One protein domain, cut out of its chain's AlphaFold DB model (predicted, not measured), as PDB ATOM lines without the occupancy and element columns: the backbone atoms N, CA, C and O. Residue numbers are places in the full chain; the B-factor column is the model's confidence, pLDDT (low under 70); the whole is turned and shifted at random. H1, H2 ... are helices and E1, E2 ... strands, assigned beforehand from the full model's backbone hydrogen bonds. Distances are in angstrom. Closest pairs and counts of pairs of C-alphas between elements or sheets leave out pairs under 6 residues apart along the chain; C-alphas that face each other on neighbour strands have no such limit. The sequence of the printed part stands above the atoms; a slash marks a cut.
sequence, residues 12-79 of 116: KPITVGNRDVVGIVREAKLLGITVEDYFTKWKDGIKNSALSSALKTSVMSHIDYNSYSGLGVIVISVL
ATOM      1  N   LYS A  12     -53.597  31.401 -42.385       72.50
ATOM      2  CA  LYS A  12     -54.643  31.818 -41.442       72.50
ATOM      3  C   LYS A  12     -54.661  33.349 -41.362       72.50
ATOM      4  O   LYS A  12     -53.843  33.900 -40.626       72.50
ATOM      5  N   PRO A  13     -55.507  34.042 -42.143       76.75
ATOM      6  CA  PRO A  13     -55.665  35.483 -41.998       76.75
ATOM      7  C   PRO A  13     -56.304  35.825 -40.647       76.75
ATOM      8  O   PRO A  13     -57.095  35.048 -40.112       76.75
ATOM      9  N   ILE A  14     -55.987  37.008 -40.123       78.31
ATOM     10  CA  ILE A  14     -56.768  37.656 -39.069       78.31
ATOM     11  C   ILE A  14     -57.731  38.627 -39.749       78.31
ATOM     12  O   ILE A  14     -57.303  39.572 -40.413       78.31
ATOM     13  N   THR A  15     -59.031  38.400 -39.591       76.56
ATOM     14  CA  THR A  15     -60.060  39.295 -40.126       76.56
ATOM     15  C   THR A  15     -60.188  40.526 -39.227       76.56
ATOM     16  O   THR A  15     -60.468  40.414 -38.035       76.56
ATOM     17  N   VAL A  16     -59.976  41.711 -39.800       74.38
ATOM     18  CA  VAL A  16     -60.129  43.018 -39.150       74.38
ATOM     19  C   VAL A  16     -61.160  43.824 -39.942       74.38
ATOM     20  O   VAL A  16     -60.889  44.312 -41.042       74.38
ATOM     21  N   GLY A  17     -62.374  43.943 -39.397       76.75
ATOM     22  CA  GLY A  17     -63.515  44.527 -40.109       76.75
ATOM     23  C   GLY A  17     -63.842  43.731 -41.377       76.75
ATOM     24  O   GLY A  17     -64.046  42.525 -41.312       76.75
ATOM     25  N   ASN A  18     -63.831  44.395 -42.537       74.44
ATOM     26  CA  ASN A  18     -64.070  43.764 -43.845       74.44
ATOM     27  C   ASN A  18     -62.771  43.368 -44.574       74.44
ATOM     28  O   ASN A  18     -62.767  43.237 -45.800       74.44
ATOM     29  N   ARG A  19     -61.639  43.279 -43.864       75.06
ATOM     30  CA  ARG A  19     -60.322  43.019 -44.462       75.06
ATOM     31  C   ARG A  19     -59.648  41.832 -43.793       75.06
ATOM     32  O   ARG A  19     -59.585  41.762 -42.572       75.06
ATOM     33  N   ASP A  20     -59.070  40.959 -44.604       72.69
ATOM     34  CA  ASP A  20     -58.234  39.859 -44.135       72.69
ATOM     35  C   ASP A  20     -56.768  40.298 -44.103       72.69
ATOM     36  O   ASP A  20     -56.172  40.626 -45.134       72.69
ATOM     37  N   VAL A  21     -56.186  40.328 -42.905       76.12
ATOM     38  CA  VAL A  21     -54.802  40.742 -42.664       76.12
ATOM     39  C   VAL A  21     -53.942  39.506 -42.455       76.12
ATOM     40  O   VAL A  21     -54.180  38.698 -41.560       76.12
ATOM     41  N   VAL A  22     -52.919  39.361 -43.292       75.19
ATOM     42  CA  VAL A  22     -52.011  38.208 -43.265       75.19
ATOM     43  C   VAL A  22     -50.632  38.564 -42.687       75.19
ATOM     44  O   VAL A  22     -49.971  37.719 -42.089       75.19
ATOM     45  N   GLY A  23     -50.228  39.828 -42.824       81.94
ATOM     46  CA  GLY A  23     -48.963  40.363 -42.328       81.94
ATOM     47  C   GLY A  23     -47.707  39.905 -43.075       81.94
ATOM     48  O   GLY A  23     -47.733  38.990 -43.903       81.94
ATOM     49  N   ILE A  24     -46.601  40.591 -42.784       85.31
ATOM     50  CA  ILE A  24     -45.332  40.496 -43.516       85.31
ATOM     51  C   ILE A  24     -44.359  39.475 -42.924       85.31
ATOM     52  O   ILE A  24     -43.467  39.006 -43.626       85.31
ATOM     53  N   VAL A  25     -44.529  39.085 -41.654       83.12
ATOM     54  CA  VAL A  25     -43.585  38.193 -40.952       83.12
ATOM     55  C   VAL A  25     -43.439  36.853 -41.676       83.12
ATOM     56  O   VAL A  25     -42.345  36.297 -41.751       83.12
ATOM     57  N   ARG A  26     -44.525  36.329 -42.259       82.19
ATOM     58  CA  ARG A  26     -44.467  35.089 -43.050       82.19
ATOM     59  C   ARG A  26     -43.655  35.261 -44.337       82.19
ATOM     60  O   ARG A  26     -42.963  34.335 -44.735       82.19
ATOM     61  N   GLU A  27     -43.768  36.414 -44.997       83.12
ATOM     62  CA  GLU A  27     -43.133  36.654 -46.294       83.12
ATOM     63  C   GLU A  27     -41.636  36.837 -46.099       83.12
ATOM     64  O   GLU A  27     -40.853  36.228 -46.821       83.12
ATOM     65  N   ALA A  28     -41.247  37.561 -45.048       85.31
ATOM     66  CA  ALA A  28     -39.863  37.649 -44.602       85.31
ATOM     67  C   ALA A  28     -39.273  36.253 -44.312       85.31
ATOM     68  O   ALA A  28     -38.219  35.914 -44.848       85.31
ATOM     69  N   LYS A  29     -40.001  35.388 -43.582       85.62
ATOM     70  CA  LYS A  29     -39.584  33.995 -43.317       85.62
ATOM     71  C   LYS A  29     -39.417  33.156 -44.586       85.62
ATOM     72  O   LYS A  29     -38.437  32.430 -44.695       85.62
ATOM     73  N   LEU A  30     -40.354  33.244 -45.534       85.88
ATOM     74  CA  LEU A  30     -40.270  32.514 -46.808       85.88
ATOM     75  C   LEU A  30     -39.106  32.999 -47.679       85.88
ATOM     76  O   LEU A  30     -38.517  32.211 -48.410       85.88
ATOM     77  N   LEU A  31     -38.775  34.285 -47.588       86.62
ATOM     78  CA  LEU A  31     -37.644  34.895 -48.281       86.62
ATOM     79  C   LEU A  31     -36.308  34.692 -47.549       86.62
ATOM     80  O   LEU A  31     -35.267  35.021 -48.111       86.62
ATOM     81  N   GLY A  32     -36.323  34.166 -46.319       89.94
ATOM     82  CA  GLY A  32     -35.124  33.986 -45.497       89.94
ATOM     83  C   GLY A  32     -34.489  35.298 -45.026       89.94
ATOM     84  O   GLY A  32     -33.298  35.315 -44.735       89.94
ATOM     85  N   ILE A  33     -35.259  36.388 -44.969       91.75
ATOM     86  CA  ILE A  33     -34.788  37.712 -44.540       91.75
ATOM     87  C   ILE A  33     -35.450  38.137 -43.231       91.75
ATOM     88  O   ILE A  33     -36.497  37.606 -42.847       91.75
ATOM     89  N   THR A  34     -34.849  39.105 -42.540       90.50
ATOM     90  CA  THR A  34     -35.460  39.684 -41.339       90.50
ATOM     91  C   THR A  34     -36.651  40.576 -41.703       90.50
ATOM     92  O   THR A  34     -36.859  40.953 -42.861       90.50
ATOM     93  N   VAL A  35     -37.480  40.903 -40.712       88.62
ATOM     94  CA  VAL A  35     -38.632  41.792 -40.925       88.62
ATOM     95  C   VAL A  35     -38.150  43.212 -41.229       88.62
ATOM     96  O   VAL A  35     -38.733  43.907 -42.059       88.62
ATOM     97  N   GLU A  36     -37.047  43.605 -40.604       88.38
ATOM     98  CA  GLU A  36     -36.338  44.861 -40.798       88.38
ATOM     99  C   GLU A  36     -35.778  44.965 -42.223       88.38
ATOM    100  O   GLU A  36     -35.960  45.993 -42.880       88.38
ATOM    101  N   ASP A  37     -35.178  43.892 -42.745       90.75
ATOM    102  CA  ASP A  37     -34.708  43.832 -44.137       90.75
ATOM    103  C   ASP A  37     -35.876  43.918 -45.120       90.75
ATOM    104  O   ASP A  37     -35.808  44.631 -46.124       90.75
ATOM    105  N   TYR A  38     -36.979  43.224 -44.826       90.94
ATOM    106  CA  TYR A  38     -38.188  43.284 -45.645       90.94
ATOM    107  C   TYR A  38     -38.766  44.709 -45.665       90.94
ATOM    108  O   TYR A  38     -39.118  45.229 -46.724       90.94
ATOM    109  N   PHE A  39     -38.817  45.378 -44.512       90.62
ATOM    110  CA  PHE A  39     -39.247  46.772 -44.405       90.62
ATOM    111  C   PHE A  39     -38.311  47.729 -45.154       90.62
ATOM    112  O   PHE A  39     -38.774  48.615 -45.875       90.62
ATOM    113  N   THR A  40     -36.998  47.513 -45.051       91.75
ATOM    114  CA  THR A  40     -35.980  48.287 -45.774       91.75
ATOM    115  C   THR A  40     -36.133  48.114 -47.281       91.75
ATOM    116  O   THR A  40     -36.161  49.102 -48.005       91.75
ATOM    117  N   LYS A  41     -36.381  46.890 -47.756       92.00
ATOM    118  CA  LYS A  41     -36.657  46.608 -49.170       92.00
ATOM    119  C   LYS A  41     -37.858  47.394 -49.703       92.00
ATOM    120  O   LYS A  41     -37.806  47.907 -50.820       92.00
ATOM    121  N   TRP A  42     -38.925  47.521 -48.914       91.81
ATOM    122  CA  TRP A  42     -40.071  48.361 -49.276       91.81
ATOM    123  C   TRP A  42     -39.716  49.850 -49.301       91.81
ATOM    124  O   TRP A  42     -40.068  50.537 -50.262       91.81
ATOM    125  N   LYS A  43     -38.980  50.343 -48.297       91.44
ATOM    126  CA  LYS A  43     -38.485  51.730 -48.272       91.44
ATOM    127  C   LYS A  43     -37.610  52.046 -49.484       91.44
ATOM    128  O   LYS A  43     -37.818  53.072 -50.129       91.44
ATOM    129  N   ASP A  44     -36.696  51.151 -49.835       93.81
ATOM    130  CA  ASP A  44     -35.813  51.297 -50.989       93.81
ATOM    131  C   ASP A  44     -36.583  51.233 -52.309       93.81
ATOM    132  O   ASP A  44     -36.318  52.020 -53.217       93.81
ATOM    133  N   GLY A  45     -37.591  50.361 -52.410       92.94
ATOM    134  CA  GLY A  45     -38.492  50.315 -53.561       92.94
ATOM    135  C   GLY A  45     -39.226  51.641 -53.782       92.94
ATOM    136  O   GLY A  45     -39.277  52.140 -54.904       92.94
ATOM    137  N   ILE A  46     -39.734  52.260 -52.713       91.62
ATOM    138  CA  ILE A  46     -40.392  53.576 -52.778       91.62
ATOM    139  C   ILE A  46     -39.377  54.671 -53.123       91.62
ATOM    140  O   ILE A  46     -39.639  55.507 -53.990       91.62
ATOM    141  N   LYS A  47     -38.195  54.650 -52.502       91.44
ATOM    142  CA  LYS A  47     -37.129  55.629 -52.746       91.44
ATOM    143  C   LYS A  47     -36.681  55.638 -54.210       91.44
ATOM    144  O   LYS A  47     -36.552  56.709 -54.805       91.44
ATOM    145  N   ASN A  48     -36.509  54.456 -54.798       93.06
ATOM    146  CA  ASN A  48     -36.051  54.277 -56.177       93.06
ATOM    147  C   ASN A  48     -37.191  54.291 -57.211       93.06
ATOM    148  O   ASN A  48     -36.940  54.150 -58.405       93.06
ATOM    149  N   SER A  49     -38.440  54.471 -56.778       92.12
ATOM    150  CA  SER A  49     -39.583  54.577 -57.685       92.12
ATOM    151  C   SER A  49     -39.580  55.891 -58.473       92.12
ATOM    152  O   SER A  49     -38.992  56.896 -58.058       92.12
ATOM    153  N   ALA A  50     -40.326  55.912 -59.575       93.62
ATOM    154  CA  ALA A  50     -40.560  57.110 -60.378       93.62
ATOM    155  C   ALA A  50     -41.613  58.065 -59.768       93.62
ATOM    156  O   ALA A  50     -42.141  58.918 -60.470       93.62
ATOM    157  N   LEU A  51     -41.957  57.922 -58.480       91.88
ATOM    158  CA  LEU A  51     -42.893  58.830 -57.807       91.88
ATOM    159  C   LEU A  51     -42.347  60.261 -57.761       91.88
ATOM    160  O   LEU A  51     -41.147  60.459 -57.530       91.88
ATOM    161  N   SER A  52     -43.243  61.244 -57.895       91.62
ATOM    162  CA  SER A  52     -42.919  62.658 -57.683       91.62
ATOM    163  C   SER A  52     -42.250  62.879 -56.321       91.62
ATOM    164  O   SER A  52     -42.533  62.185 -55.341       91.62
ATOM    165  N   SER A  53     -41.332  63.844 -56.249       89.62
ATOM    166  CA  SER A  53     -40.501  64.086 -55.060       89.62
ATOM    167  C   SER A  53     -41.326  64.403 -53.808       89.62
ATOM    168  O   SER A  53     -41.032  63.861 -52.740       89.62
ATOM    169  N   ALA A  54     -42.377  65.219 -53.936       88.81
ATOM    170  CA  ALA A  54     -43.277  65.556 -52.835       88.81
ATOM    171  C   ALA A  54     -44.026  64.326 -52.301       88.81
ATOM    172  O   ALA A  54     -43.972  64.044 -51.102       88.81
ATOM    173  N   LEU A  55     -44.631  63.531 -53.191       90.50
ATOM    174  CA  LEU A  55     -45.344  62.313 -52.807       90.50
ATOM    175  C   LEU A  55     -44.393  61.282 -52.196       90.50
ATOM    176  O   LEU A  55     -44.704  60.686 -51.170       90.50
ATOM    177  N   LYS A  56     -43.214  61.095 -52.793       92.12
ATOM    178  CA  LYS A  56     -42.185  60.186 -52.284       92.12
ATOM    179  C   LYS A  56     -41.767  60.565 -50.868       92.12
ATOM    180  O   LYS A  56     -41.742  59.702 -49.996       92.12
ATOM    181  N   THR A  57     -41.497  61.846 -50.630       90.31
ATOM    182  CA  THR A  57     -41.127  62.359 -49.303       90.31
ATOM    183  C   THR A  57     -42.265  62.147 -48.309       90.31
ATOM    184  O   THR A  57     -42.046  61.574 -47.246       90.31
ATOM    185  N   SER A  58     -43.494  62.512 -48.686       90.56
ATOM    186  CA  SER A  58     -44.689  62.322 -47.858       90.56
ATOM    187  C   SER A  58     -44.881  60.855 -47.464       90.56
ATOM    188  O   SER A  58     -44.990  60.545 -46.281       90.56
ATOM    189  N   VAL A  59     -44.832  59.937 -48.430       91.88
ATOM    190  CA  VAL A  59     -44.985  58.496 -48.198       91.88
ATOM    191  C   VAL A  59     -43.854  57.941 -47.331       91.88
ATOM    192  O   VAL A  59     -44.113  57.165 -46.416       91.88
ATOM    193  N   MET A  60     -42.605  58.348 -47.576       91.00
ATOM    194  CA  MET A  60     -41.452  57.914 -46.778       91.00
ATOM    195  C   MET A  60     -41.510  58.401 -45.327       91.00
ATOM    196  O   MET A  60     -41.014  57.708 -44.442       91.00
ATOM    197  N   SER A  61     -42.105  59.566 -45.076       90.81
ATOM    198  CA  SER A  61     -42.310  60.089 -43.721       90.81
ATOM    199  C   SER A  61     -43.472  59.423 -42.977       90.81
ATOM    200  O   SER A  61     -43.526  59.541 -41.760       90.81
ATOM    201  N   HIS A  62     -44.377  58.730 -43.679       91.25
ATOM    202  CA  HIS A  62     -45.588  58.121 -43.106       91.25
ATOM    203  C   HIS A  62     -45.701  56.615 -43.399       91.25
ATOM    204  O   HIS A  62     -46.803  56.067 -43.531       91.25
ATOM    205  N   ILE A  63     -44.549  55.957 -43.562       91.94
ATOM    206  CA  ILE A  63     -44.453  54.504 -43.652       91.94
ATOM    207  C   ILE A  63     -44.007  53.937 -42.308       91.94
ATOM    208  O   ILE A  63     -42.885  54.171 -41.856       91.94
ATOM    209  N   ASP A  64     -44.872  53.124 -41.718       89.25
ATOM    210  CA  ASP A  64     -44.668  52.562 -40.389       89.25
ATOM    211  C   ASP A  64     -44.824  51.049 -40.404       89.25
ATOM    212  O   ASP A  64     -45.652  50.479 -41.120       89.25
ATOM    213  N   TYR A  65     -44.034  50.386 -39.567       88.94
ATOM    214  CA  TYR A  65     -44.192  48.972 -39.273       88.94
ATOM    215  C   TYR A  65     -44.855  48.810 -37.907       88.94
ATOM    216  O   TYR A  65     -44.375  49.330 -36.905       88.94
ATOM    217  N   ASN A  66     -45.948  48.051 -37.867       86.69
ATOM    218  CA  ASN A  66     -46.693  47.763 -36.650       86.69
ATOM    219  C   ASN A  66     -46.746  46.256 -36.414       86.69
ATOM    220  O   ASN A  66     -47.278  45.506 -37.236       86.69
ATOM    221  N   SER A  67     -46.260  45.791 -35.264       81.31
ATOM    222  CA  SER A  67     -46.366  44.385 -34.861       81.31
ATOM    223  C   SER A  67     -47.785  44.058 -34.373       81.31
ATOM    224  O   SER A  67     -48.022  43.843 -33.186       81.31
ATOM    225  N   TYR A  68     -48.761  44.038 -35.282       77.62
ATOM    226  CA  TYR A  68     -50.145  43.698 -34.950       77.62
ATOM    227  C   TYR A  68     -50.314  42.179 -34.815       77.62
ATOM    228  O   TYR A  68     -50.070  41.441 -35.773       77.62
ATOM    229  N   SER A  69     -50.698  41.712 -33.622       74.38
ATOM    230  CA  SER A  69     -50.959  40.296 -33.293       74.38
ATOM    231  C   SER A  69     -49.882  39.311 -33.781       74.38
ATOM    232  O   SER A  69     -50.191  38.204 -34.216       74.38
ATOM    233  N   GLY A  70     -48.608  39.722 -33.762       74.62
ATOM    234  CA  GLY A  70     -47.472  38.901 -34.206       74.62
ATOM    235  C   GLY A  70     -47.364  38.674 -35.723       74.62
ATOM    236  O   GLY A  70     -46.437  37.999 -36.165       74.62
ATOM    237  N   LEU A  71     -48.270  39.239 -36.530       75.69
ATOM    238  CA  LEU A  71     -48.250  39.120 -37.993       75.69
ATOM    239  C   LEU A  71     -47.361  40.171 -38.666       75.69
ATOM    240  O   LEU A  71     -46.804  39.904 -39.732       75.69
ATOM    241  N   GLY A  72     -47.225  41.343 -38.039       82.69
ATOM    242  CA  GLY A  72     -46.479  42.481 -38.575       82.69
ATOM    243  C   GLY A  72     -47.162  43.096 -39.799       82.69
ATOM    244  O   GLY A  72     -47.399  42.425 -40.797       82.69
ATOM    245  N   VAL A  73     -47.490  44.381 -39.757       86.12
ATOM    246  CA  VAL A  73     -48.203  45.084 -40.830       86.12
ATOM    247  C   VAL A  73     -47.424  46.335 -41.196       86.12
ATOM    248  O   VAL A  73     -47.040  47.101 -40.315       86.12
ATOM    249  N   ILE A  74     -47.208  46.547 -42.494       87.38
ATOM    250  CA  ILE A  74     -46.701  47.821 -43.007       87.38
ATOM    251  C   ILE A  74     -47.904  48.699 -43.307       87.38
ATOM    252  O   ILE A  74     -48.789  48.316 -44.075       87.38
ATOM    253  N   VAL A  75     -47.932  49.870 -42.690       87.62
ATOM    254  CA  VAL A  75     -48.930  50.899 -42.944       87.62
ATOM    255  C   VAL A  75     -48.259  51.977 -43.777       87.62
ATOM    256  O   VAL A  75     -47.245  52.537 -43.373       87.62
ATOM    257  N   ILE A  76     -48.817  52.239 -44.956       88.62
ATOM    258  CA  ILE A  76     -48.381  53.318 -45.837       88.62
ATOM    259  C   ILE A  76     -49.512  54.335 -45.875       88.62
ATOM    260  O   ILE A  76     -50.548  54.085 -46.495       88.62
ATOM    261  N   SER A  77     -49.328  55.462 -45.193       86.75
ATOM    262  CA  SER A  77     -50.335  56.521 -45.175       86.75
ATOM    263  C   SER A  77     -50.041  57.532 -46.278       86.75
ATOM    264  O   SER A  77     -48.995  58.173 -46.290       86.75
ATOM    265  N   VAL A  78     -50.977  57.680 -47.215       87.31
ATOM    266  CA  VAL A  78     -50.903  58.700 -48.266       87.31
ATOM    267  C   VAL A  78     -51.744  59.888 -47.825       87.31
ATOM    268  O   VAL A  78     -52.973  59.809 -47.801       87.31
ATOM    269  N   LEU A  79     -51.077  60.973 -47.438       87.81
ATOM    270  CA  LEU A  79     -51.746  62.200 -47.021       87.81
ATOM    271  C   LEU A  79     -52.352  62.955 -48.217       87.81
ATOM    272  O   LEU A  79     -51.898  62.764 -49.352       87.81
TER     273      LEU A  79
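Overview. This is residues 12 to 79 of the 116 residues of an uncharacterized protein of Proteobacteria bacterium (UniProt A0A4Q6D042). A two-stranded hairpin, E3 and E4, lies in the middle of a flat, loosely joined model, and the longest helix, H2, passes near it with residues 35 to 43. H1 makes a corner with one end of H2, H3 folds back from the other end, and a second small hairpin, E1 and E2, lies at the opposite end of the long axis from H3. The printed part has 68 residues with three named helices and four named strands, in the order E1 E2 H1 H2 H3 E3 E4; the class is mixed, and each of the two sheets is an antiparallel pair. The whole is only just loose, close to compact, with a radius of gyration of the C-alphas of 13.2 A and spans of 38 by 31 by 16 A.

Along the chain. Find C-alpha 14 at (-56.768, 37.656, -39.069), where E1 begins; it runs to residue 16, and E2 follows with residues 19 to 21. H1 takes residues 25 to 31, 10.0 A from first to last C-alpha. Look next at C-alpha 35, at (-38.632, 41.792, -40.925): from there H2 runs 18.3 A to residue 47. H3, residues 53 to 61, is 12.2 A long. E3, residues 63 to 66, measures 10.0 A, and E4, residues 73 to 76, measures 9.6 A and ends at C-alpha 76, at (-48.381, 53.318, -45.837).

Arrangement. Begin with the hairpin E1 and E2, antiparallel at 141 degrees, where N 14 and O 21 are 2.9 A apart, within hydrogen-bond range. E2 is only just apart from E4, at 8.1 A. H1 and H2 only just touch, with 3 pairs of C-alphas within 8 A, and only at the corner by their link; the closest C-alphas are those of Ala 28 and Val 35, 5.7 A apart, and the lines are about perpendicular at 80 degrees. H2, with residues 43 to 47 alone, touches H3; the closest C-alphas are those of Lys 47 and Lys 56, 6.8 A apart. These two form a helical hairpin, opposite ways at a shallow tilt of 15 degrees. The hairpin E3 and E4 is antiparallel at 159 degrees, with N 66 and O 73 within hydrogen-bond range at 2.8 A. The closest C-alphas of H2 and E3 are those of Phe 39 and Tyr 65, 7.5 A apart. In H1, H2 and H3 every O i to N i+4 pair is within hydrogen-bond range.

Size, cuts and confidence. The two C-alphas farthest apart are those of Lys 12 and Ser 53, at 37.8 A. The printed part has no cut. The link from E3 to E4 is short, the other links are tight, and no link is long. The mean pLDDT of the printed part is 86.0, and no printed residue is under 70.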